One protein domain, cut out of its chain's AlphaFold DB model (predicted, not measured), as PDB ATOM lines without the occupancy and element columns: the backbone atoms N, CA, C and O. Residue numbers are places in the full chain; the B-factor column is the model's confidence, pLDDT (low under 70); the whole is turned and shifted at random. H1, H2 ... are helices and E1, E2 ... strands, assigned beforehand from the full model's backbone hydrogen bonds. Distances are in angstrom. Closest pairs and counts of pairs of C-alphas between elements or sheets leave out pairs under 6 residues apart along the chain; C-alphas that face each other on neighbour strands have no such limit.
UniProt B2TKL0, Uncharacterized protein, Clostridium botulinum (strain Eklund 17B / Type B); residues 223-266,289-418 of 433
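AT A GLANCE: This is residues 223 to 266 and 289 to 418 of the 433 residues of an uncharacterized protein of Clostridium botulinum (strain Eklund 17B / Type B) (UniProt B2TKL0). A five-stranded sheet, curled like part of a barrel, wraps round one long helix, H3, and H6 packs on the sheet's other face. H1 makes a corner with H3 near its first residues, H2 packs beside H3, and short H4 lies at its far end. The printed part has 174 residues, with six named helices and five named strands that follow each other along the chain as H1 H2 E1 H3 H4 H5 E2 E3 H6 E4 E5. The mixed sheet runs E1 E5 E4 E3 E2, and the class is mixed, helices and strands. The whole is compact, with a radius of gyration of the C-alphas of 16.5 A, and only just elongated, spanning 53 by 35 by 33 A.

IN THESE COORDINATES: The strands are E1, residues 258 to 261, E5, 407 to 414, E4, 392 to 402 and 29.2 A long, E3, 356 to 366 and 30.4 A, and E2, 347 to 353. H3, residues 291 to 318, runs 40.7 A from C-alpha 291 at (3.993, -45.224, -13.969) to C-alpha 318 at (-14.038, -41.757, -50.329). H6 is residues 378 to 389, 17.6 A; H1 is 226 to 239, 20.2 A, with C-alpha 226 at (6.042, -27.632, -17.489). H2 is residues 242 to 250, H4 323 to 327 and H5 335 to 338.

HOW THE PARTS SIT: The sheet is strongly twisted. E1 and E5 are parallel, with N 260 and O 408 2.9 A apart, within hydrogen-bond range. The hairpin E4 and E5 is antiparallel, with N 397 and O 411 at 2.9 A. E4 and E3 are parallel, with N 394 and O 361 at 2.8 A; with H6 they form a strand-helix-strand unit, two parallel neighbours with a helix between, and its crossover is right-handed. The hairpin E2 and E3 is antiparallel, with N 349 and O 360 at 2.8 A. Three layers, helices on both faces of the sheet, have H3 on one face and H6 on the other. The closest C-alphas of H3 and E3 are those of Gly 302 and Thr 366, 5.4 A. H6 lies over E4 and E3 at a height of 9.7 A over the sheet, along the strands at 8 degrees to E4 on the local plane. H3 is the hub. H1 touches it, about perpendicular at 85 degrees, with residues 234 to 238 alone; their closest C-alphas, Leu 237 and Glu 294, are 6.8 A apart. H2 touches H3 the same way at a shallow tilt of 34 degrees, only just short of steep, closest at C-alphas 242 and 297, 6.7 A. H3 and H4 touch only at the corner, closest at C-alphas 318 and 326, 4.7 A. H4 and H5 only graze the sheet. Every O i to N i+4 pair is within hydrogen-bond range in H1, H2, H3 and H4, and 7 of 8 in H6; H5 is too short for such a pair.

THE WHOLE: The C-alphas farthest apart, those of Lys 289 and Gly 355, are 54.9 A apart. Residues 267 to 288 are not printed, and C-alphas 266 and 289 are 41.3 A apart across this cut. The link E3 to H6, with 11 residues, is long. The mean pLDDT of the printed part is 80.5; 40 residues are under 70, among them 223 to 234, 289 to 296 and 336 to 343.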
ATOM      1  N   ASP A 223      11.933 -29.461 -15.310       40.56
ATOM      2  CA  ASP A 223      11.364 -28.265 -15.961       40.56
ATOM      3  C   ASP A 223      10.187 -27.663 -15.160       40.56
ATOM      4  O   ASP A 223       9.020 -28.020 -15.337       40.56
ATOM      5  N   GLY A 224      10.491 -26.706 -14.275       39.59
ATOM      6  CA  GLY A 224       9.556 -26.119 -13.299       39.59
ATOM      7  C   GLY A 224       8.323 -25.381 -13.853       39.59
ATOM      8  O   GLY A 224       7.338 -25.253 -13.130       39.59
ATOM      9  N   GLU A 225       8.319 -24.951 -15.117       43.31
ATOM     10  CA  GLU A 225       7.133 -24.352 -15.766       43.31
ATOM     11  C   GLU A 225       6.238 -25.394 -16.460       43.31
ATOM     12  O   GLU A 225       5.018 -25.229 -16.509       43.31
ATOM     13  N   ASN A 226       6.807 -26.519 -16.913       48.69
ATOM     14  CA  ASN A 226       6.042 -27.632 -17.489       48.69
ATOM     15  C   ASN A 226       5.299 -28.447 -16.423       48.69
ATOM     16  O   ASN A 226       4.325 -29.120 -16.754       48.69
ATOM     17  N   LEU A 227       5.704 -28.368 -15.149       45.25
ATOM     18  CA  LEU A 227       5.093 -29.140 -14.063       45.25
ATOM     19  C   LEU A 227       3.597 -28.854 -13.879       45.25
ATOM     20  O   LEU A 227       2.839 -29.789 -13.636       45.25
ATOM     21  N   ASN A 228       3.153 -27.597 -14.006       47.97
ATOM     22  CA  ASN A 228       1.736 -27.262 -13.823       47.97
ATOM     23  C   ASN A 228       0.874 -27.830 -14.960       47.97
ATOM     24  O   ASN A 228      -0.152 -28.448 -14.694       47.97
ATOM     25  N   LYS A 229       1.320 -27.706 -16.211       51.16
ATOM     26  CA  LYS A 229       0.611 -28.232 -17.388       51.16
ATOM     27  C   LYS A 229       0.616 -29.765 -17.441       51.16
ATOM     28  O   LYS A 229      -0.440 -30.391 -17.514       51.16
ATOM     29  N   LEU A 230       1.788 -30.372 -17.225       53.75
ATOM     30  CA  LEU A 230       1.950 -31.827 -17.124       53.75
ATOM     31  C   LEU A 230       1.125 -32.409 -15.962       53.75
ATOM     32  O   LEU A 230       0.605 -33.516 -16.071       53.75
ATOM     33  N   SER A 231       0.955 -31.668 -14.858       56.06
ATOM     34  CA  SER A 231       0.133 -32.127 -13.733       56.06
ATOM     35  C   SER A 231      -1.364 -32.197 -14.046       56.06
ATOM     36  O   SER A 231      -2.019 -33.112 -13.553       56.06
ATOM     37  N   VAL A 232      -1.891 -31.312 -14.904       65.38
ATOM     38  CA  VAL A 232      -3.306 -31.333 -15.319       65.38
ATOM     39  C   VAL A 232      -3.586 -32.514 -16.243       65.38
ATOM     40  O   VAL A 232      -4.538 -33.257 -16.013       65.38
ATOM     41  N   GLU A 233      -2.750 -32.743 -17.261       68.88
ATOM     42  CA  GLU A 233      -2.917 -33.919 -18.125       68.88
ATOM     43  C   GLU A 233      -2.755 -35.220 -17.331       68.88
ATOM     44  O   GLU A 233      -3.536 -36.156 -17.503       68.88
ATOM     45  N   LYS A 234      -1.796 -35.270 -16.402       65.94
ATOM     46  CA  LYS A 234      -1.607 -36.420 -15.518       65.94
ATOM     47  C   LYS A 234      -2.832 -36.683 -14.638       65.94
ATOM     48  O   LYS A 234      -3.229 -37.837 -14.500       65.94
ATOM     49  N   GLU A 235      -3.469 -35.647 -14.096       73.69
ATOM     50  CA  GLU A 235      -4.718 -35.779 -13.333       73.69
ATOM     51  C   GLU A 235      -5.872 -36.292 -14.213       73.69
ATOM     52  O   GLU A 235      -6.615 -37.192 -13.813       73.69
ATOM     53  N   LEU A 236      -5.992 -35.790 -15.446       74.50
ATOM     54  CA  LEU A 236      -6.969 -36.289 -16.418       74.50
ATOM     55  C   LEU A 236      -6.725 -37.771 -16.751       74.50
ATOM     56  O   LEU A 236      -7.669 -38.560 -16.741       74.50
ATOM     57  N   LEU A 237      -5.470 -38.174 -16.975       70.69
ATOM     58  CA  LEU A 237      -5.079 -39.566 -17.222       70.69
ATOM     59  C   LEU A 237      -5.346 -40.475 -16.015       70.69
ATOM     60  O   LEU A 237      -5.779 -41.618 -16.181       70.69
ATOM     61  N   GLU A 238      -5.104 -40.004 -14.792       73.88
ATOM     62  CA  GLU A 238      -5.394 -40.760 -13.568       73.88
ATOM     63  C   GLU A 238      -6.893 -41.060 -13.432       73.88
ATOM     64  O   GLU A 238      -7.254 -42.181 -13.066       73.88
ATOM     65  N   ASN A 239      -7.756 -40.121 -13.829       77.75
ATOM     66  CA  ASN A 239      -9.211 -40.262 -13.759       77.75
ATOM     67  C   ASN A 239      -9.815 -41.203 -14.818       77.75
ATOM     68  O   ASN A 239     -10.968 -41.620 -14.677       77.75
ATOM     69  N   ILE A 240      -9.067 -41.581 -15.860       77.12
ATOM     70  CA  ILE A 240      -9.555 -42.520 -16.879       77.12
ATOM     71  C   ILE A 240      -9.439 -43.963 -16.374       77.12
ATOM     72  O   ILE A 240      -8.375 -44.417 -15.948       77.12
ATOM     73  N   ASN A 241     -10.525 -44.732 -16.480       78.12
ATOM     74  CA  ASN A 241     -10.532 -46.144 -16.116       78.12
ATOM     75  C   ASN A 241      -9.813 -46.996 -17.179       78.12
ATOM     76  O   ASN A 241     -10.265 -47.116 -18.318       78.12
ATOM     77  N   ILE A 242      -8.716 -47.658 -16.799       68.62
ATOM     78  CA  ILE A 242      -7.933 -48.491 -17.725       68.62
ATOM     79  C   ILE A 242      -8.726 -49.670 -18.313       68.62
ATOM     80  O   ILE A 242      -8.478 -50.081 -19.443       68.62
ATOM     81  N   ASN A 243      -9.711 -50.212 -17.590       69.88
ATOM     82  CA  ASN A 243     -10.544 -51.303 -18.107       69.88
ATOM     83  C   ASN A 243     -11.480 -50.826 -19.224       69.88
ATOM     84  O   ASN A 243     -11.730 -51.571 -20.171       69.88
ATOM     85  N   GLU A 244     -11.957 -49.586 -19.130       75.62
ATOM     86  CA  GLU A 244     -12.772 -48.943 -20.163       75.62
ATOM     87  C   GLU A 244     -11.943 -48.717 -21.435       75.62
ATOM     88  O   GLU A 244     -12.355 -49.117 -22.523       75.62
ATOM     89  N   LEU A 245     -10.712 -48.217 -21.283       70.81
ATOM     90  CA  LEU A 245      -9.743 -48.082 -22.374       70.81
ATOM     91  C   LEU A 245      -9.411 -49.424 -23.044       70.81
ATOM     92  O   LEU A 245      -9.451 -49.535 -24.268       70.81
ATOM     93  N   ASN A 246      -9.147 -50.469 -22.258       62.03
ATOM     94  CA  ASN A 246      -8.873 -51.807 -22.787       62.03
ATOM     95  C   ASN A 246     -10.059 -52.381 -23.579       62.03
ATOM     96  O   ASN A 246      -9.863 -53.094 -24.563       62.03
ATOM     97  N   HIS A 247     -11.293 -52.094 -23.157       73.25
ATOM     98  CA  HIS A 247     -12.489 -52.501 -23.893       73.25
ATOM     99  C   HIS A 247     -12.646 -51.725 -25.210       73.25
ATOM    100  O   HIS A 247     -13.012 -52.313 -26.229       73.25
ATOM    101  N   LEU A 248     -12.340 -50.425 -25.207       70.81
ATOM    102  CA  LEU A 248     -12.372 -49.577 -26.402       70.81
ATOM    103  C   LEU A 248     -11.357 -50.044 -27.448       70.81
ATOM    104  O   LEU A 248     -11.726 -50.225 -28.603       70.81
ATOM    105  N   VAL A 249     -10.114 -50.327 -27.047       66.75
ATOM    106  CA  VAL A 249      -9.064 -50.787 -27.975       66.75
ATOM    107  C   VAL A 249      -9.412 -52.115 -28.639       66.75
ATOM    108  O   VAL A 249      -9.145 -52.300 -29.824       66.75
ATOM    109  N   LYS A 250     -10.050 -53.040 -27.913       66.81
ATOM    110  CA  LYS A 250     -10.491 -54.320 -28.494       66.81
ATOM    111  C   LYS A 250     -11.493 -54.150 -29.635       66.81
ATOM    112  O   LYS A 250     -11.522 -54.994 -30.520       66.81
ATOM    113  N   ASN A 251     -12.269 -53.069 -29.615       75.31
ATOM    114  CA  ASN A 251     -13.287 -52.758 -30.618       75.31
ATOM    115  C   ASN A 251     -12.946 -51.466 -31.376       75.31
ATOM    116  O   ASN A 251     -13.840 -50.765 -31.844       75.31
ATOM    117  N   ILE A 252     -11.656 -51.118 -31.469       71.44
ATOM    118  CA  ILE A 252     -11.198 -49.813 -31.969       71.44
ATOM    119  C   ILE A 252     -11.699 -49.521 -33.388       71.44
ATOM    120  O   ILE A 252     -12.092 -48.397 -33.709       71.44
ATOM    121  N   ASP A 253     -11.797 -50.566 -34.207       70.88
ATOM    122  CA  ASP A 253     -12.259 -50.485 -35.589       70.88
ATOM    123  C   ASP A 253     -13.754 -50.105 -35.682       70.88
ATOM    124  O   ASP A 253     -14.156 -49.440 -36.634       70.88
ATOM    125  N   GLU A 254     -14.554 -50.359 -34.641       76.25
ATOM    126  CA  GLU A 254     -15.987 -50.024 -34.565       76.25
ATOM    127  C   GLU A 254     -16.268 -48.668 -33.890       76.25
ATOM    128  O   GLU A 254     -17.398 -48.177 -33.909       76.25
ATOM    129  N   LEU A 255     -15.255 -48.019 -33.304       77.44
ATOM    130  CA  LEU A 255     -15.450 -46.756 -32.587       77.44
ATOM    131  C   LEU A 255     -15.812 -45.601 -33.524       77.44
ATOM    132  O   LEU A 255     -15.123 -45.337 -34.507       77.44
ATOM    133  N   GLN A 256     -16.851 -44.853 -33.176       82.44
ATOM    134  CA  GLN A 256     -17.165 -43.578 -33.810       82.44
ATOM    135  C   GLN A 256     -16.905 -42.462 -32.808       82.44
ATOM    136  O   GLN A 256     -17.453 -42.489 -31.705       82.44
ATOM    137  N   PHE A 257     -16.038 -41.531 -33.197       88.88
ATOM    138  CA  PHE A 257     -15.785 -40.295 -32.471       88.88
ATOM    139  C   PHE A 257     -16.376 -39.134 -33.261       88.88
ATOM    140  O   PHE A 257     -16.210 -39.060 -34.480       88.88
ATOM    141  N   GLU A 258     -17.038 -38.223 -32.562       89.44
ATOM    142  CA  GLU A 258     -17.395 -36.925 -33.114       89.44
ATOM    143  C   GLU A 258     -16.154 -36.028 -33.064       89.44
ATOM    144  O   GLU A 258     -15.660 -35.667 -31.993       89.44
ATOM    145  N   ILE A 259     -15.602 -35.714 -34.235       90.69
ATOM    146  CA  ILE A 259     -14.354 -34.961 -34.347       90.69
ATOM    147  C   ILE A 259     -14.583 -33.566 -34.902       90.69
ATOM    148  O   ILE A 259     -15.289 -33.379 -35.892       90.69
ATOM    149  N   THR A 260     -13.940 -32.582 -34.281       90.38
ATOM    150  CA  THR A 260     -14.000 -31.186 -34.713       90.38
ATOM    151  C   THR A 260     -12.648 -30.754 -35.266       90.38
ATOM    152  O   THR A 260     -11.651 -30.726 -34.544       90.38
ATOM    153  N   TYR A 261     -12.610 -30.373 -36.546       89.75
ATOM    154  CA  TYR A 261     -11.422 -29.759 -37.134       89.75
ATOM    155  C   TYR A 261     -11.243 -28.335 -36.590       89.75
ATOM    156  O   TYR A 261     -12.159 -27.511 -36.669       89.75
ATOM    157  N   LYS A 262     -10.067 -28.045 -36.031       87.25
ATOM    158  CA  LYS A 262      -9.706 -26.750 -35.440       87.25
ATOM    159  C   LYS A 262      -8.400 -26.259 -36.071       87.25
ATOM    160  O   LYS A 262      -7.349 -26.678 -35.603       87.25
ATOM    161  N   PRO A 263      -8.429 -25.433 -37.134       75.62
ATOM    162  CA  PRO A 263      -7.195 -24.947 -37.751       75.62
ATOM    163  C   PRO A 263      -6.331 -24.210 -36.716       75.62
ATOM    164  O   PRO A 263      -6.876 -23.590 -35.807       75.62
ATOM    165  N   MET A 264      -4.999 -24.278 -36.844       67.75
ATOM    166  CA  MET A 264      -4.108 -23.470 -36.002       67.75
ATOM    167  C   MET A 264      -4.423 -21.986 -36.216       67.75
ATOM    168  O   MET A 264      -4.285 -21.485 -37.334       67.75
ATOM    169  N   ASP A 265      -4.814 -21.292 -35.149       56.25
ATOM    170  CA  ASP A 265      -4.907 -19.837 -35.148       56.25
ATOM    171  C   ASP A 265      -3.486 -19.257 -35.262       56.25
ATOM    172  O   ASP A 265      -2.585 -19.637 -34.514       56.25
ATOM    173  N   ASN A 266      -3.266 -18.333 -36.202       42.88
ATOM    174  CA  ASN A 266      -1.966 -17.677 -36.427       42.88
ATOM    175  C   ASN A 266      -1.569 -16.682 -35.310       42.88
ATOM    176  O   ASN A 266      -0.568 -15.987 -35.448       42.88
ATOM    177  N   LYS A 289       3.918 -45.873  -7.304       38.69
ATOM    178  CA  LYS A 289       2.859 -46.853  -7.667       38.69
ATOM    179  C   LYS A 289       2.121 -46.728  -9.024       38.69
ATOM    180  O   LYS A 289       1.380 -47.659  -9.291       38.69
ATOM    181  N   ASN A 290       2.321 -45.731  -9.900       47.78
ATOM    182  CA  ASN A 290       1.421 -45.566 -11.077       47.78
ATOM    183  C   ASN A 290       2.040 -45.384 -12.484       47.78
ATOM    184  O   ASN A 290       1.299 -45.201 -13.441       47.78
ATOM    185  N   TYR A 291       3.359 -45.503 -12.663       41.94
ATOM    186  CA  TYR A 291       3.993 -45.224 -13.969       41.94
ATOM    187  C   TYR A 291       3.611 -46.200 -15.100       41.94
ATOM    188  O   TYR A 291       3.469 -45.785 -16.245       41.94
ATOM    189  N   ILE A 292       3.438 -47.496 -14.801       41.94
ATOM    190  CA  ILE A 292       3.080 -48.506 -15.820       41.94
ATOM    191  C   ILE A 292       1.668 -48.246 -16.352       41.94
ATOM    192  O   ILE A 292       1.436 -48.316 -17.555       41.94
ATOM    193  N   GLU A 293       0.737 -47.923 -15.452       53.09
ATOM    194  CA  GLU A 293      -0.646 -47.622 -15.809       53.09
ATOM    195  C   GLU A 293      -0.730 -46.347 -16.657       53.09
ATOM    196  O   GLU A 293      -1.373 -46.352 -17.700       53.09
ATOM    197  N   GLU A 294      -0.025 -45.287 -16.256       55.19
ATOM    198  CA  GLU A 294       0.076 -44.027 -17.003       55.19
ATOM    199  C   GLU A 294       0.629 -44.244 -18.418       55.19
ATOM    200  O   GLU A 294       0.049 -43.774 -19.395       55.19
ATOM    201  N   TYR A 295       1.698 -45.032 -18.548       53.81
ATOM    202  CA  TYR A 295       2.272 -45.380 -19.842       53.81
ATOM    203  C   TYR A 295       1.308 -46.205 -20.713       53.81
ATOM    204  O   TYR A 295       1.104 -45.892 -21.886       53.81
ATOM    205  N   THR A 296       0.662 -47.231 -20.141       54.94
ATOM    206  CA  THR A 296      -0.350 -48.031 -20.858       54.94
ATOM    207  C   THR A 296      -1.510 -47.155 -21.331       54.94
ATOM    208  O   THR A 296      -1.948 -47.286 -22.471       54.94
ATOM    209  N   LYS A 297      -1.975 -46.219 -20.497       70.44
ATOM    210  CA  LYS A 297      -3.004 -45.248 -20.880       70.44
ATOM    211  C   LYS A 297      -2.546 -44.386 -22.054       70.44
ATOM    212  O   LYS A 297      -3.285 -44.293 -23.029       70.44
ATOM    213  N   LYS A 298      -1.328 -43.830 -22.009       72.19
ATOM    214  CA  LYS A 298      -0.752 -43.032 -23.109       72.19
ATOM    215  C   LYS A 298      -0.694 -43.811 -24.428       72.19
ATOM    216  O   LYS A 298      -1.102 -43.282 -25.455       72.19
ATOM    217  N   GLN A 299      -0.271 -45.076 -24.403       68.19
ATOM    218  CA  GLN A 299      -0.236 -45.931 -25.600       68.19
ATOM    219  C   GLN A 299      -1.629 -46.187 -26.182       68.19
ATOM    220  O   GLN A 299      -1.836 -46.083 -27.388       68.19
ATOM    221  N   ILE A 300      -2.604 -46.486 -25.321       74.88
ATOM    222  CA  ILE A 300      -3.988 -46.686 -25.755       74.88
ATOM    223  C   ILE A 300      -4.559 -45.395 -26.361       74.88
ATOM    224  O   ILE A 300      -5.209 -45.436 -27.403       74.88
ATOM    225  N   ILE A 301      -4.306 -44.251 -25.726       84.75
ATOM    226  CA  ILE A 301      -4.732 -42.936 -26.215       84.75
ATOM    227  C   ILE A 301      -4.114 -42.635 -27.585       84.75
ATOM    228  O   ILE A 301      -4.838 -42.198 -28.479       84.75
ATOM    229  N   GLY A 302      -2.825 -42.937 -27.775       84.38
ATOM    230  CA  GLY A 302      -2.150 -42.863 -29.075       84.38
ATOM    231  C   GLY A 302      -2.888 -43.663 -30.149       84.38
ATOM    232  O   GLY A 302      -3.364 -43.083 -31.125       84.38
ATOM    233  N   ALA A 303      -3.137 -44.951 -29.890       81.06
ATOM    234  CA  ALA A 303      -3.849 -45.828 -30.820       81.06
ATOM    235  C   ALA A 303      -5.279 -45.346 -31.143       81.06
ATOM    236  O   ALA A 303      -5.748 -45.495 -32.275       81.06
ATOM    237  N   ILE A 304      -5.990 -44.764 -30.169       86.81
ATOM    238  CA  ILE A 304      -7.316 -44.164 -30.395       86.81
ATOM    239  C   ILE A 304      -7.207 -42.972 -31.348       86.81
ATOM    240  O   ILE A 304      -7.991 -42.886 -32.294       86.81
ATOM    241  N   GLY A 305      -6.234 -42.085 -31.141       92.94
ATOM    242  CA  GLY A 305      -5.989 -40.963 -32.044       92.94
ATOM    243  C   GLY A 305      -5.606 -41.408 -33.454       92.94
ATOM    244  O   GLY A 305      -6.150 -40.888 -34.426       92.94
ATOM    245  N   GLU A 306      -4.755 -42.425 -33.584       91.69
ATOM    246  CA  GLU A 306      -4.410 -43.023 -34.879       91.69
ATOM    247  C   GLU A 306      -5.660 -43.571 -35.586       91.69
ATOM    248  O   GLU A 306      -5.900 -43.275 -36.756       91.69
ATOM    249  N   CYS A 307      -6.535 -44.281 -34.866       90.94
ATOM    250  CA  CYS A 307      -7.799 -44.764 -35.423       90.94
ATOM    251  C   CYS A 307      -8.712 -43.621 -35.897       90.94
ATOM    252  O   CYS A 307      -9.311 -43.708 -36.974       90.94
ATOM    253  N   ILE A 308      -8.812 -42.551 -35.103       93.94
ATOM    254  CA  ILE A 308      -9.587 -41.352 -35.434       93.94
ATOM    255  C   ILE A 308      -9.099 -40.755 -36.758       93.94
ATOM    256  O   ILE A 308      -9.896 -40.538 -37.675       93.94
ATOM    257  N   ILE A 309      -7.789 -40.532 -36.884       96.12
ATOM    258  CA  ILE A 309      -7.195 -39.929 -38.079       96.12
ATOM    259  C   ILE A 309      -7.307 -40.861 -39.286       96.12
ATOM    260  O   ILE A 309      -7.642 -40.397 -40.376       96.12
ATOM    261  N   LEU A 310      -7.117 -42.169 -39.104       93.94
ATOM    262  CA  LEU A 310      -7.271 -43.167 -40.162       93.94
ATOM    263  C   LEU A 310      -8.691 -43.149 -40.744       93.94
ATOM    264  O   LEU A 310      -8.868 -43.126 -41.962       93.94
ATOM    265  N   LYS A 311      -9.712 -43.121 -39.878       92.38
ATOM    266  CA  LYS A 311     -11.123 -43.045 -40.290       92.38
ATOM    267  C   LYS A 311     -11.429 -41.732 -40.998       92.38
ATOM    268  O   LYS A 311     -12.051 -41.753 -42.059       92.38
ATOM    269  N   ASN A 312     -10.944 -40.614 -40.459       93.81
ATOM    270  CA  ASN A 312     -11.090 -39.304 -41.087       93.81
ATOM    271  C   ASN A 312     -10.465 -39.270 -42.493       93.81
ATOM    272  O   ASN A 312     -11.091 -38.806 -43.442       93.81
ATOM    273  N   GLU A 313      -9.253 -39.804 -42.657       94.94
ATOM    274  CA  GLU A 313      -8.581 -39.871 -43.958       94.94
ATOM    275  C   GLU A 313      -9.293 -40.816 -44.929       94.94
ATOM    276  O   GLU A 313      -9.452 -40.477 -46.102       94.94
ATOM    277  N   LYS A 314      -9.794 -41.961 -44.451       93.38
ATOM    278  CA  LYS A 314     -10.586 -42.878 -45.276       93.38
ATOM    279  C   LYS A 314     -11.857 -42.204 -45.797       93.38
ATOM    280  O   LYS A 314     -12.151 -42.296 -46.988       93.38
ATOM    281  N   GLU A 315     -12.582 -41.483 -44.943       92.19
ATOM    282  CA  GLU A 315     -13.765 -40.722 -45.357       92.19
ATOM    283  C   GLU A 315     -13.408 -39.550 -46.282       92.19
ATOM    284  O   GLU A 315     -14.101 -39.332 -47.276       92.19
ATOM    285  N   ARG A 316     -12.294 -38.846 -46.046       94.31
ATOM    286  CA  ARG A 316     -11.791 -37.806 -46.960       94.31
ATOM    287  C   ARG A 316     -11.526 -38.363 -48.359       94.31
ATOM    288  O   ARG A 316     -11.919 -37.741 -49.345       94.31
ATOM    289  N   LEU A 317     -10.869 -39.522 -48.457       94.69
ATOM    290  CA  LEU A 317     -10.559 -40.164 -49.737       94.69
ATOM    291  C   LEU A 317     -11.829 -40.636 -50.455       94.69
ATOM    292  O   LEU A 317     -11.990 -40.338 -51.637       94.69
ATOM    293  N   LYS A 318     -12.757 -41.300 -49.752       94.06
ATOM    294  CA  LYS A 318     -14.038 -41.757 -50.329       94.06
ATOM    295  C   LYS A 318     -14.902 -40.613 -50.849       94.06
ATOM    296  O   LYS A 318     -15.511 -40.741 -51.906       94.06
ATOM    297  N   ASN A 319     -14.944 -39.502 -50.114       91.69
ATOM    298  CA  ASN A 319     -15.750 -38.330 -50.454       91.69
ATOM    299  C   ASN A 319     -14.999 -37.336 -51.361       91.69
ATOM    300  O   ASN A 319     -15.485 -36.232 -51.625       91.69
ATOM    301  N   SER A 320     -13.809 -37.704 -51.846       91.50
ATOM    302  CA  SER A 320     -13.017 -36.865 -52.737       91.50
ATOM    303  C   SER A 320     -13.684 -36.717 -54.101       91.50
ATOM    304  O   SER A 320     -14.181 -37.673 -54.692       91.50
ATOM    305  N   ARG A 321     -13.606 -35.511 -54.672       91.31
ATOM    306  CA  ARG A 321     -13.997 -35.268 -56.072       91.31
ATOM    307  C   ARG A 321     -12.994 -35.850 -57.075       91.31
ATOM    308  O   ARG A 321     -13.269 -35.872 -58.270       91.31
ATOM    309  N   GLN A 322     -11.826 -36.293 -56.607       91.31
ATOM    310  CA  GLN A 322     -10.749 -36.818 -57.441       91.31
ATOM    311  C   GLN A 322     -10.818 -38.348 -57.459       91.31
ATOM    312  O   GLN A 322     -10.503 -39.002 -56.465       91.31
ATOM    313  N   ALA A 323     -11.222 -38.923 -58.596       91.06
ATOM    314  CA  ALA A 323     -11.488 -40.359 -58.728       91.06
ATOM    315  C   ALA A 323     -10.287 -41.251 -58.361       91.06
ATOM    316  O   ALA A 323     -10.472 -42.361 -57.863       91.06
ATOM    317  N   GLU A 324      -9.058 -40.775 -58.579       91.62
ATOM    318  CA  GLU A 324      -7.847 -41.508 -58.201       91.62
ATOM    319  C   GLU A 324      -7.710 -41.661 -56.679       91.62
ATOM    320  O   GLU A 324      -7.330 -42.732 -56.216       91.62
ATOM    321  N   LEU A 325      -8.091 -40.644 -55.896       92.00
ATOM    322  CA  LEU A 325      -8.079 -40.711 -54.430       92.00
ATOM    323  C   LEU A 325      -9.174 -41.635 -53.892       92.00
ATOM    324  O   LEU A 325      -8.915 -42.401 -52.968       92.00
ATOM    325  N   VAL A 326     -10.358 -41.633 -54.510       92.75
ATOM    326  CA  VAL A 326     -11.451 -42.550 -54.140       92.75
ATOM    327  C   VAL A 326     -11.005 -44.006 -54.287       92.75
ATOM    328  O   VAL A 326     -11.224 -44.812 -53.387       92.75
ATOM    329  N   ARG A 327     -10.300 -44.341 -55.378       93.00
ATOM    330  CA  ARG A 327      -9.739 -45.689 -55.598       93.00
ATOM    331  C   ARG A 327      -8.678 -46.082 -54.571       93.00
ATOM    332  O   ARG A 327      -8.453 -47.269 -54.375       93.00
ATOM    333  N   LYS A 328      -8.029 -45.103 -53.938       93.38
ATOM    334  CA  LYS A 328      -7.017 -45.305 -52.898       93.38
ATOM    335  C   LYS A 328      -7.586 -45.391 -51.482       93.38
ATOM    336  O   LYS A 328      -6.832 -45.671 -50.558       93.38
ATOM    337  N   ALA A 329      -8.889 -45.185 -51.290       89.81
ATOM    338  CA  ALA A 329      -9.492 -45.156 -49.956       89.81
ATOM    339  C   ALA A 329      -9.349 -46.475 -49.172       89.81
ATOM    340  O   ALA A 329      -9.316 -46.451 -47.942       89.81
ATOM    341  N   ASP A 330      -9.261 -47.614 -49.865       88.19
ATOM    342  CA  ASP A 330      -9.034 -48.927 -49.247       88.19
ATOM    343  C   ASP A 330      -7.549 -49.322 -49.175       88.19
ATOM    344  O   ASP A 330      -7.218 -50.275 -48.476       88.19
ATOM    345  N   ASP A 331      -6.662 -48.555 -49.817       91.12
ATOM    346  CA  ASP A 331      -5.203 -48.739 -49.766       91.12
ATOM    347  C   ASP A 331      -4.560 -47.994 -48.577       91.12
ATOM    348  O   ASP A 331      -3.339 -48.032 -48.415       91.12
ATOM    349  N   ILE A 332      -5.349 -47.256 -47.783       93.50
ATOM    350  CA  ILE A 332      -4.851 -46.549 -46.598       93.50
ATOM    351  C   ILE A 332      -4.340 -47.559 -45.564       93.50
ATOM    352  O   ILE A 332      -5.001 -48.554 -45.266       93.50
ATOM    353  N   GLU A 333      -3.169 -47.292 -44.997       90.31
ATOM    354  CA  GLU A 333      -2.480 -48.233 -44.117       90.31
ATOM    355  C   GLU A 333      -2.287 -47.642 -42.724       90.31
ATOM    356  O   GLU A 333      -1.780 -46.531 -42.570       90.31
ATOM    357  N   TRP A 334      -2.652 -48.422 -41.707       84.75
ATOM    358  CA  TRP A 334      -2.279 -48.158 -40.321       84.75
ATOM    359  C   TRP A 334      -0.892 -48.759 -40.052       84.75
ATOM    360  O   TRP A 334      -0.749 -49.870 -39.534       84.75
ATOM    361  N   SER A 335       0.133 -48.041 -40.492       75.50
ATOM    362  CA  SER A 335       1.517 -48.504 -40.562       75.50
ATOM    363  C   SER A 335       2.116 -48.816 -39.186       75.50
ATOM    364  O   SER A 335       2.733 -49.871 -39.034       75.50
ATOM    365  N   SER A 336       1.854 -47.996 -38.162       64.81
ATOM    366  CA  SER A 336       2.291 -48.259 -36.774       64.81
ATOM    367  C   SER A 336       1.716 -49.568 -36.204       64.81
ATOM    368  O   SER A 336       2.405 -50.293 -35.487       64.81
ATOM    369  N   LYS A 337       0.474 -49.923 -36.566       63.75
ATOM    370  CA  LYS A 337      -0.223 -51.137 -36.101       63.75
ATOM    371  C   LYS A 337       0.211 -52.408 -36.835       63.75
ATOM    372  O   LYS A 337       0.270 -53.467 -36.213       63.75
ATOM    373  N   PHE A 338       0.469 -52.333 -38.144       51.06
ATOM    374  CA  PHE A 338       0.687 -53.523 -38.986       51.06
ATOM    375  C   PHE A 338       2.132 -53.740 -39.445       51.06
ATOM    376  O   PHE A 338       2.499 -54.880 -39.733       51.06
ATOM    377  N   ILE A 339       2.946 -52.685 -39.514       56.00
ATOM    378  CA  ILE A 339       4.355 -52.762 -39.930       56.00
ATOM    379  C   ILE A 339       5.287 -52.519 -38.740       56.00
ATOM    380  O   ILE A 339       6.274 -53.242 -38.588       56.00
ATOM    381  N   GLY A 340       4.967 -51.530 -37.902       44.00
ATOM    382  CA  GLY A 340       5.764 -51.100 -36.751       44.00
ATOM    383  C   GLY A 340       6.110 -49.608 -36.803       44.00
ATOM    384  O   GLY A 340       5.884 -48.933 -37.805       44.00
ATOM    385  N   ASP A 341       6.681 -49.092 -35.722       48.03
ATOM    386  CA  ASP A 341       6.921 -47.664 -35.454       48.03
ATOM    387  C   ASP A 341       8.240 -47.095 -36.036       48.03
ATOM    388  O   ASP A 341       8.406 -45.885 -36.197       48.03
ATOM    389  N   GLY A 342       9.167 -47.951 -36.479       52.75
ATOM    390  CA  GLY A 342      10.449 -47.537 -37.071       52.75
ATOM    391  C   GLY A 342      10.350 -46.777 -38.409       52.75
ATOM    392  O   GLY A 342      11.361 -46.308 -38.949       52.75
ATOM    393  N   LEU A 343       9.148 -46.637 -38.971       65.69
ATOM    394  CA  LEU A 343       8.893 -45.916 -40.220       65.69
ATOM    395  C   LEU A 343       8.943 -44.390 -40.051       65.69
ATOM    396  O   LEU A 343       9.279 -43.699 -41.021       65.69
ATOM    397  N   GLY A 344       8.691 -43.897 -38.832       76.06
ATOM    398  CA  GLY A 344       8.599 -42.472 -38.495       76.06
ATOM    399  C   GLY A 344       7.331 -41.794 -39.018       76.06
ATOM    400  O   GLY A 344       7.410 -40.637 -39.423       76.06
ATOM    401  N   TYR A 345       6.239 -42.554 -39.131       86.31
ATOM    402  CA  TYR A 345       4.860 -42.109 -39.355       86.31
ATOM    403  C   TYR A 345       3.908 -43.244 -38.942       86.31
ATOM    404  O   TYR A 345       4.264 -44.419 -39.072       86.31
ATOM    405  N   ASP A 346       2.682 -42.912 -38.542       87.94
ATOM    406  CA  ASP A 346       1.688 -43.894 -38.087       87.94
ATOM    407  C   ASP A 346       0.765 -44.378 -39.200       87.94
ATOM    408  O   ASP A 346       0.343 -45.536 -39.215       87.94
ATOM    409  N   ILE A 347       0.427 -43.488 -40.138       94.94
ATOM    410  CA  ILE A 347      -0.561 -43.748 -41.186       94.94
ATOM    411  C   ILE A 347       0.003 -43.365 -42.549       94.94
ATOM    412  O   ILE A 347       0.464 -42.240 -42.763       94.94
ATOM    413  N   LYS A 348      -0.111 -44.281 -43.512       96.25
ATOM    414  CA  LYS A 348       0.112 -43.982 -44.926       96.25
ATOM    415  C   LYS A 348      -1.221 -43.755 -45.626       96.25
ATOM    416  O   LYS A 348      -2.008 -44.679 -45.807       96.25
ATOM    417  N   SER A 349      -1.438 -42.521 -46.053       97.50
ATOM    418  CA  SER A 349      -2.567 -42.062 -46.859       97.50
ATOM    419  C   SER A 349      -2.069 -41.562 -48.223       97.50
ATOM    420  O   SER A 349      -0.911 -41.756 -48.608       97.50
ATOM    421  N   PHE A 350      -2.946 -40.905 -48.973       96.94
ATOM    422  CA  PHE A 350      -2.676 -40.406 -50.315       96.94
ATOM    423  C   PHE A 350      -3.166 -38.975 -50.468       96.94
ATOM    424  O   PHE A 350      -4.228 -38.617 -49.962       96.94
ATOM    425  N   ASP A 351      -2.424 -38.158 -51.200       95.38
ATOM    426  CA  ASP A 351      -2.877 -36.827 -51.596       95.38
ATOM    427  C   ASP A 351      -2.581 -36.563 -53.066       95.38
ATOM    428  O   ASP A 351      -2.012 -37.418 -53.745       95.38
ATOM    429  N   ILE A 352      -2.986 -35.401 -53.571       92.56
ATOM    430  CA  ILE A 352      -2.677 -34.982 -54.933       92.56
ATOM    431  C   ILE A 352      -1.794 -33.746 -54.926       92.56
ATOM    432  O   ILE A 352      -2.115 -32.723 -54.331       92.56
ATOM    433  N   LYS A 353      -0.687 -33.848 -55.659       89.62
ATOM    434  CA  LYS A 353       0.234 -32.748 -55.921       89.62
ATOM    435  C   LYS A 353       0.534 -32.715 -57.410       89.62
ATOM    436  O   LYS A 353       0.836 -33.746 -58.006       89.62
ATOM    437  N   ASP A 354       0.378 -31.542 -58.016       89.62
ATOM    438  CA  ASP A 354       0.582 -31.325 -59.453       89.62
ATOM    439  C   ASP A 354      -0.206 -32.317 -60.337       89.62
ATOM    440  O   ASP A 354       0.286 -32.825 -61.345       89.62
ATOM    441  N   GLY A 355      -1.441 -32.632 -59.923       87.19
ATOM    442  CA  GLY A 355      -2.339 -33.546 -60.635       87.19
ATOM    443  C   GLY A 355      -1.958 -35.027 -60.556       87.19
ATOM    444  O   GLY A 355      -2.528 -35.828 -61.289       87.19
ATOM    445  N   LYS A 356      -1.004 -35.405 -59.696       92.06
ATOM    446  CA  LYS A 356      -0.593 -36.796 -59.475       92.06
ATOM    447  C   LYS A 356      -0.851 -37.222 -58.042       92.06
ATOM    448  O   LYS A 356      -0.615 -36.453 -57.110       92.06
ATOM    449  N   VAL A 357      -1.255 -38.479 -57.873       94.56
ATOM    450  CA  VAL A 357      -1.332 -39.104 -56.551       94.56
ATOM    451  C   VAL A 357       0.069 -39.250 -55.963       94.56
ATOM    452  O   VAL A 357       0.963 -39.833 -56.578       94.56
ATOM    453  N   ILE A 358       0.234 -38.747 -54.747       95.88
ATOM    454  CA  ILE A 358       1.439 -38.862 -53.934       95.88
ATOM    455  C   ILE A 358       1.127 -39.586 -52.625       95.88
ATOM    456  O   ILE A 358      -0.010 -39.591 -52.152       95.88
ATOM    457  N   ASN A 359       2.154 -40.180 -52.016       97.06
ATOM    458  CA  ASN A 359       2.027 -40.723 -50.668       97.06
ATOM    459  C   ASN A 359       1.960 -39.574 -49.655       97.06
ATOM    460  O   ASN A 359       2.791 -38.664 -49.696       97.06
ATOM    461  N   LYS A 360       1.007 -39.667 -48.730       97.31
ATOM    462  CA  LYS A 360       0.862 -38.795 -47.565       97.31
ATOM    463  C   LYS A 360       1.209 -39.606 -46.319       97.31
ATOM    464  O   LYS A 360       0.529 -40.579 -46.017       97.31
ATOM    465  N   TYR A 361       2.271 -39.236 -45.624       96.50
ATOM    466  CA  TYR A 361       2.754 -39.897 -44.413       96.50
ATOM    467  C   TYR A 361       2.324 -39.068 -43.211       96.50
ATOM    468  O   TYR A 361       2.668 -37.890 -43.134       96.50
ATOM    469  N   ILE A 362       1.534 -39.658 -42.319       97.06
ATOM    470  CA  ILE A 362       0.889 -38.947 -41.218       97.06
ATOM    471  C   ILE A 362       1.405 -39.495 -39.891       97.06
ATOM    472  O   ILE A 362       1.231 -40.676 -39.605       97.06
ATOM    473  N   GLU A 363       2.008 -38.619 -39.097       95.81
ATOM    474  CA  GLU A 363       2.416 -38.860 -37.710       95.81
ATOM    475  C   GLU A 363       1.359 -38.275 -36.770       95.81
ATOM    476  O   GLU A 363       1.005 -37.103 -36.907       95.81
ATOM    477  N   VAL A 364       0.834 -39.061 -35.836       94.44
ATOM    478  CA  VAL A 364      -0.315 -38.713 -34.996       94.44
ATOM    479  C   VAL A 364       0.128 -38.482 -33.556       94.44
ATOM    480  O   VAL A 364       0.674 -39.360 -32.898       94.44
ATOM    481  N   LYS A 365      -0.168 -37.299 -33.008       93.06
ATOM    482  CA  LYS A 365       0.129 -36.963 -31.608       93.06
ATOM    483  C   LYS A 365      -1.151 -36.657 -30.850       93.06
ATOM    484  O   LYS A 365      -1.865 -35.699 -31.163       93.06
ATOM    485  N   THR A 366      -1.423 -37.473 -29.835       91.56
ATOM    486  CA  THR A 366      -2.711 -37.488 -29.134       91.56
ATOM    487  C   THR A 366      -2.567 -37.114 -27.667       91.56
ATOM    488  O   THR A 366      -1.729 -37.680 -26.973       91.56
ATOM    489  N   THR A 367      -3.415 -36.203 -27.185       86.94
ATOM    490  CA  THR A 367      -3.512 -35.835 -25.761       86.94
ATOM    491  C   THR A 367      -4.967 -35.766 -25.309       86.94
ATOM    492  O   THR A 367      -5.876 -35.479 -26.090       86.94
ATOM    493  N   VAL A 368      -5.195 -36.014 -24.020       86.25
ATOM    494  CA  VAL A 368      -6.526 -35.861 -23.397       86.25
ATOM    495  C   VAL A 368      -6.798 -34.394 -23.067       86.25
ATOM    496  O   VAL A 368      -7.936 -33.940 -23.151       86.25
ATOM    497  N   GLY A 369      -5.748 -33.648 -22.715       84.38
ATOM    498  CA  GLY A 369      -5.815 -32.220 -22.419       84.38
ATOM    499  C   GLY A 369      -5.809 -31.327 -23.660       84.38
ATOM    500  O   GLY A 369      -5.979 -31.788 -24.791       84.38
ATOM    501  N   GLN A 370      -5.582 -30.035 -23.421       84.50
ATOM    502  CA  GLN A 370      -5.529 -29.001 -24.455       84.50
ATOM    503  C   GLN A 370      -4.395 -29.234 -25.466       84.50
ATOM    504  O   GLN A 370      -3.549 -30.117 -25.306       84.50
ATOM    505  N   ASP A 371      -4.402 -28.439 -26.534       83.56
ATOM    506  CA  ASP A 371      -3.326 -28.436 -27.518       83.56
ATOM    507  C   ASP A 371      -2.056 -27.808 -26.928       83.56
ATOM    508  O   ASP A 371      -1.864 -26.593 -26.939       83.56
ATOM    509  N   GLU A 372      -1.232 -28.662 -26.331       78.88
ATOM    510  CA  GLU A 372       0.048 -28.306 -25.723       78.88
ATOM    511  C   GLU A 372       1.217 -29.026 -26.413       78.88
ATOM    512  O   GLU A 372       1.062 -29.615 -27.486       78.88
ATOM    513  N   TYR A 373       2.402 -28.981 -25.795       80.12
ATOM    514  CA  TYR A 373       3.568 -29.705 -26.287       80.12
ATOM    515  C   TYR A 373       3.322 -31.216 -26.310       80.12
ATOM    516  O   TYR A 373       2.502 -31.763 -25.576       80.12
ATOM    517  N   PHE A 374       4.081 -31.898 -27.152       81.00
ATOM    518  CA  PHE A 374       4.021 -33.340 -27.313       81.00
ATOM    519  C   PHE A 374       5.422 -33.877 -27.592       81.00
ATOM    520  O   PHE A 374       6.326 -33.148 -28.006       81.00
ATOM    521  N   GLU A 375       5.608 -35.161 -27.320       72.31
ATOM    522  CA  GLU A 375       6.879 -35.843 -27.528       72.31
ATOM    523  C   GLU A 375       7.032 -36.243 -28.998       72.31
ATOM    524  O   GLU A 375       6.086 -36.714 -29.630       72.31
ATOM    525  N   ILE A 376       8.237 -36.047 -29.530       74.00
ATOM    526  CA  ILE A 376       8.630 -36.436 -30.886       74.00
ATOM    527  C   ILE A 376       9.969 -37.166 -30.794       74.00
ATOM    528  O   ILE A 376      10.877 -36.720 -30.084       74.00
ATOM    529  N   THR A 377      10.119 -38.263 -31.530       69.50
ATOM    530  CA  THR A 377      11.376 -39.020 -31.577       69.50
ATOM    531  C   THR A 377      12.362 -38.454 -32.605       69.50
ATOM    532  O   THR A 377      12.003 -37.846 -33.612       69.50
ATOM    533  N   VAL A 378      13.661 -38.706 -32.410       67.12
ATOM    534  CA  VAL A 378      14.693 -38.338 -33.403       67.12
ATOM    535  C   VAL A 378      14.455 -39.047 -34.743       67.12
ATOM    536  O   VAL A 378      14.774 -38.499 -35.803       67.12
ATOM    537  N   ASN A 379      13.901 -40.263 -34.715       69.19
ATOM    538  CA  ASN A 379      13.541 -40.988 -35.928       69.19
ATOM    539  C   ASN A 379      12.442 -40.246 -36.701       69.19
ATOM    540  O   ASN A 379      12.641 -39.979 -37.883       69.19
ATOM    541  N   GLU A 380      11.358 -39.827 -36.040       79.94
ATOM    542  CA  GLU A 380      10.286 -39.016 -36.643       79.94
ATOM    543  C   GLU A 380      10.830 -37.726 -37.263       79.94
ATOM    544  O   GLU A 380      10.546 -37.420 -38.421       79.94
ATOM    545  N   VAL A 381      11.704 -37.001 -36.554       81.81
ATOM    546  CA  VAL A 381      12.332 -35.777 -37.086       81.81
ATOM    547  C   VAL A 381      13.091 -36.065 -38.380       81.81
ATOM    548  O   VAL A 381      12.867 -35.402 -39.397       81.81
ATOM    549  N   ASN A 382      13.953 -37.082 -38.386       81.69
ATOM    550  CA  ASN A 382      14.747 -37.434 -39.564       81.69
ATOM    551  C   ASN A 382      13.879 -37.946 -40.721       81.69
ATOM    552  O   ASN A 382      14.081 -37.558 -41.878       81.69
ATOM    553  N   LYS A 383      12.901 -38.803 -40.420       84.50
ATOM    554  CA  LYS A 383      11.983 -39.380 -41.402       84.50
ATOM    555  C   LYS A 383      11.107 -38.311 -42.026       84.50
ATOM    556  O   LYS A 383      11.002 -38.306 -43.252       84.50
ATOM    557  N   SER A 384      10.623 -37.347 -41.240       92.94
ATOM    558  CA  SER A 384       9.809 -36.236 -41.736       92.94
ATOM    559  C   SER A 384      10.477 -35.484 -42.885       92.94
ATOM    560  O   SER A 384       9.834 -35.205 -43.892       92.94
ATOM    561  N   LYS A 385      11.796 -35.253 -42.814       89.56
ATOM    562  CA  LYS A 385      12.558 -34.621 -43.902       89.56
ATOM    563  C   LYS A 385      12.556 -35.486 -45.156       89.56
ATOM    564  O   LYS A 385      12.188 -35.029 -46.232       89.56
ATOM    565  N   THR A 386      12.965 -36.745 -45.014       89.31
ATOM    566  CA  THR A 386      13.132 -37.656 -46.159       89.31
ATOM    567  C   THR A 386      11.813 -37.997 -46.850       89.31
ATOM    568  O   THR A 386      11.755 -38.064 -48.077       89.31
ATOM    569  N   LEU A 387      10.745 -38.182 -46.073       91.19
ATOM    570  CA  LEU A 387       9.419 -38.537 -46.565       91.19
ATOM    571  C   LEU A 387       8.725 -37.343 -47.219       91.19
ATOM    572  O   LEU A 387       8.071 -37.520 -48.245       91.19
ATOM    573  N   ASN A 388       8.933 -36.130 -46.698       93.25
ATOM    574  CA  ASN A 388       8.397 -34.909 -47.296       93.25
ATOM    575  C   ASN A 388       9.056 -34.547 -48.638       93.25
ATOM    576  O   ASN A 388       8.460 -33.839 -49.442       93.25
ATOM    577  N   THR A 389      10.274 -35.025 -48.913       88.62
ATOM    578  CA  THR A 389      10.915 -34.833 -50.226       88.62
ATOM    579  C   THR A 389      10.228 -35.647 -51.326       88.62
ATOM    580  O   THR A 389      10.071 -35.166 -52.444       88.62
ATOM    581  N   ASN A 390       9.812 -36.877 -51.012       84.38
ATOM    582  CA  ASN A 390       9.281 -37.843 -51.985       84.38
ATOM    583  C   ASN A 390       7.758 -38.048 -51.875       84.38
ATOM    584  O   ASN A 390       7.204 -38.975 -52.467       84.38
ATOM    585  N   GLY A 391       7.083 -37.216 -51.090       92.38
ATOM    586  CA  GLY A 391       5.659 -37.299 -50.792       92.38
ATOM    587  C   GLY A 391       5.221 -36.077 -49.996       92.38
ATOM    588  O   GLY A 391       5.774 -34.993 -50.166       92.38
ATOM    589  N   LEU A 392       4.235 -36.255 -49.126       94.88
ATOM    590  CA  LEU A 392       3.764 -35.232 -48.201       94.88
ATOM    591  C   LEU A 392       3.879 -35.775 -46.781       94.88
ATOM    592  O   LEU A 392       3.252 -36.783 -46.471       94.88
ATOM    593  N   TYR A 393       4.681 -35.139 -45.929       96.12
ATOM    594  CA  TYR A 393       4.690 -35.461 -44.502       96.12
ATOM    595  C   TYR A 393       3.729 -34.537 -43.762       96.12
ATOM    596  O   TYR A 393       3.699 -33.336 -44.034       96.12
ATOM    597  N   VAL A 394       2.953 -35.090 -42.835       95.69
ATOM    598  CA  VAL A 394       1.949 -34.351 -42.071       95.69
ATOM    599  C   VAL A 394       1.990 -34.781 -40.615       95.69
ATOM    600  O   VAL A 394       1.951 -35.970 -40.319       95.69
ATOM    601  N   LEU A 395       1.993 -33.816 -39.699       95.75
ATOM    602  CA  LEU A 395       1.639 -34.076 -38.311       95.75
ATOM    603  C   LEU A 395       0.124 -33.919 -38.142       95.75
ATOM    604  O   LEU A 395      -0.431 -32.871 -38.474       95.75
ATOM    605  N   ALA A 396      -0.544 -34.936 -37.614       96.06
ATOM    606  CA  ALA A 396      -1.919 -34.864 -37.153       96.06
ATOM    607  C   ALA A 396      -1.939 -34.705 -35.634       96.06
ATOM    608  O   ALA A 396      -1.503 -35.586 -34.894       96.06
ATOM    609  N   ARG A 397      -2.472 -33.587 -35.153       95.12
ATOM    610  CA  ARG A 397      -2.632 -33.350 -33.723       95.12
ATOM    611  C   ARG A 397      -4.057 -33.679 -33.319       95.12
ATOM    612  O   ARG A 397      -4.979 -33.091 -33.872       95.12
ATOM    613  N   VAL A 398      -4.231 -34.574 -32.353       94.94
ATOM    614  CA  VAL A 398      -5.526 -34.898 -31.737       94.94
ATOM    615  C   VAL A 398      -5.480 -34.474 -30.272       94.94
ATOM    616  O   VAL A 398      -4.621 -34.927 -29.523       94.94
ATOM    617  N   TYR A 399      -6.371 -33.592 -29.842       93.50
ATOM    618  CA  TYR A 399      -6.361 -33.035 -28.486       93.50
ATOM    619  C   TYR A 399      -7.783 -32.853 -27.958       93.50
ATOM    620  O   TYR A 399      -8.754 -32.984 -28.707       93.50
ATOM    621  N   ASN A 400      -7.920 -32.563 -26.662       90.56
ATOM    622  CA  ASN A 400      -9.195 -32.600 -25.942       90.56
ATOM    623  C   ASN A 400      -9.942 -33.927 -26.178       90.56
ATOM    624  O   ASN A 400     -11.151 -33.930 -26.416       90.56
ATOM    625  N   LEU A 401      -9.210 -35.048 -26.188       91.62
ATOM    626  CA  LEU A 401      -9.803 -36.367 -26.382       91.62
ATOM    627  C   LEU A 401     -10.653 -36.737 -25.162       91.62
ATOM    628  O   LEU A 401     -10.130 -37.094 -24.109       91.62
ATOM    629  N   ASP A 402     -11.969 -36.718 -25.334       90.25
ATOM    630  CA  ASP A 402     -12.923 -37.165 -24.328       90.25
ATOM    631  C   ASP A 402     -13.382 -38.585 -24.659       90.25
ATOM    632  O   ASP A 402     -14.189 -38.825 -25.558       90.25
ATOM    633  N   ILE A 403     -12.854 -39.543 -23.905       86.69
ATOM    634  CA  ILE A 403     -13.164 -40.964 -24.061       86.69
ATOM    635  C   ILE A 403     -14.632 -41.268 -23.742       86.69
ATOM    636  O   ILE A 403     -15.247 -42.106 -24.403       86.69
ATOM    637  N   LYS A 404     -15.200 -40.583 -22.746       85.62
ATOM    638  CA  LYS A 404     -16.556 -40.837 -22.254       85.62
ATOM    639  C   LYS A 404     -17.594 -40.334 -23.249       85.62
ATOM    640  O   LYS A 404     -18.545 -41.047 -23.561       85.62
ATOM    641  N   ASN A 405     -17.398 -39.116 -23.747       88.50
ATOM    642  CA  ASN A 405     -18.297 -38.494 -24.717       88.50
ATOM    643  C   ASN A 405     -17.949 -38.853 -26.168       88.50
ATOM    644  O   ASN A 405     -18.730 -38.563 -27.068       88.50
ATOM    645  N   LYS A 406     -16.812 -39.526 -26.394       90.25
ATOM    646  CA  LYS A 406     -16.274 -39.877 -27.716       90.25
ATOM    647  C   LYS A 406     -16.121 -38.660 -28.624       90.25
ATOM    648  O   LYS A 406     -16.471 -38.704 -29.801       90.25
ATOM    649  N   THR A 407     -15.567 -37.582 -28.083       93.06
ATOM    650  CA  THR A 407     -15.298 -36.348 -28.832       93.06
ATOM    651  C   THR A 407     -13.804 -36.059 -28.883       93.06
ATOM    652  O   THR A 407     -13.084 -36.386 -27.941       93.06
ATOM    653  N   ALA A 408     -13.328 -35.427 -29.954       94.62
ATOM    654  CA  ALA A 408     -11.955 -34.923 -30.024       94.62
ATOM    655  C   ALA A 408     -11.840 -33.706 -30.946       94.62
ATOM    656  O   ALA A 408     -12.590 -33.566 -31.915       94.62
ATOM    657  N   ASN A 409     -10.851 -32.855 -30.690       94.19
ATOM    658  CA  ASN A 409     -10.419 -31.834 -31.638       94.19
ATOM    659  C   ASN A 409      -9.205 -32.330 -32.415       94.19
ATOM    660  O   ASN A 409      -8.395 -33.093 -31.885       94.19
ATOM    661  N   PHE A 410      -9.045 -31.870 -33.655       95.75
ATOM    662  CA  PHE A 410      -7.836 -32.174 -34.412       95.75
ATOM    663  C   PHE A 410      -7.462 -31.113 -35.446       95.75
ATOM    664  O   PHE A 410      -8.305 -30.333 -35.894       95.75
ATOM    665  N   TYR A 411      -6.194 -31.127 -35.858       93.56
ATOM    666  CA  TYR A 411      -5.702 -30.411 -37.036       93.56
ATOM    667  C   TYR A 411      -4.547 -31.144 -37.712       93.56
ATOM    668  O   TYR A 411      -3.972 -32.082 -37.158       93.56
ATOM    669  N   PHE A 412      -4.201 -30.687 -38.917       93.56
ATOM    670  CA  PHE A 412      -3.048 -31.163 -39.672       93.56
ATOM    671  C   PHE A 412      -2.027 -30.044 -39.860       93.56
ATOM    672  O   PHE A 412      -2.393 -28.902 -40.140       93.56
ATOM    673  N   LYS A 413      -0.743 -30.388 -39.759       93.38
ATOM    674  CA  LYS A 413       0.374 -29.511 -40.101       93.38
ATOM    675  C   LYS A 413       1.256 -30.185 -41.144       93.38
ATOM    676  O   LYS A 413       1.905 -31.190 -40.867       93.38
ATOM    677  N   GLU A 414       1.252 -29.634 -42.350       93.31
ATOM    678  CA  GLU A 414       2.018 -30.156 -43.483       93.31
ATOM    679  C   GLU A 414       3.478 -29.702 -43.448       93.31
ATOM    680  O   GLU A 414       3.779 -28.565 -43.085       93.31
ATOM    681  N   GLY A 415       4.385 -30.577 -43.876       90.50
ATOM    682  CA  GLY A 415       5.819 -30.315 -43.955       90.50
ATOM    683  C   GLY A 415       6.629 -31.041 -42.883       90.50
ATOM    684  O   GLY A 415       6.094 -31.666 -41.969       90.50
ATOM    685  N   ASN A 416       7.954 -30.971 -43.007       89.06
ATOM    686  CA  ASN A 416       8.856 -31.600 -42.042       89.06
ATOM    687  C   ASN A 416       8.767 -30.926 -40.661       89.06
ATOM    688  O   ASN A 416       8.428 -29.747 -40.546       89.06
ATOM    689  N   LEU A 417       9.106 -31.679 -39.614       87.50
ATOM    690  CA  LEU A 417       8.891 -31.249 -38.231       87.50
ATOM    691  C   LEU A 417       9.753 -30.045 -37.835       87.50
ATOM    692  O   LEU A 417       9.245 -29.130 -37.200       87.50
ATOM    693  N   GLU A 418      11.013 -29.991 -38.274       85.38
ATOM    694  CA  GLU A 418      11.922 -28.869 -37.974       85.38
ATOM    695  C   GLU A 418      11.473 -27.538 -38.581       85.38
ATOM    696  O   GLU A 418      11.800 -26.482 -38.055       85.38
TER     697      GLU A 418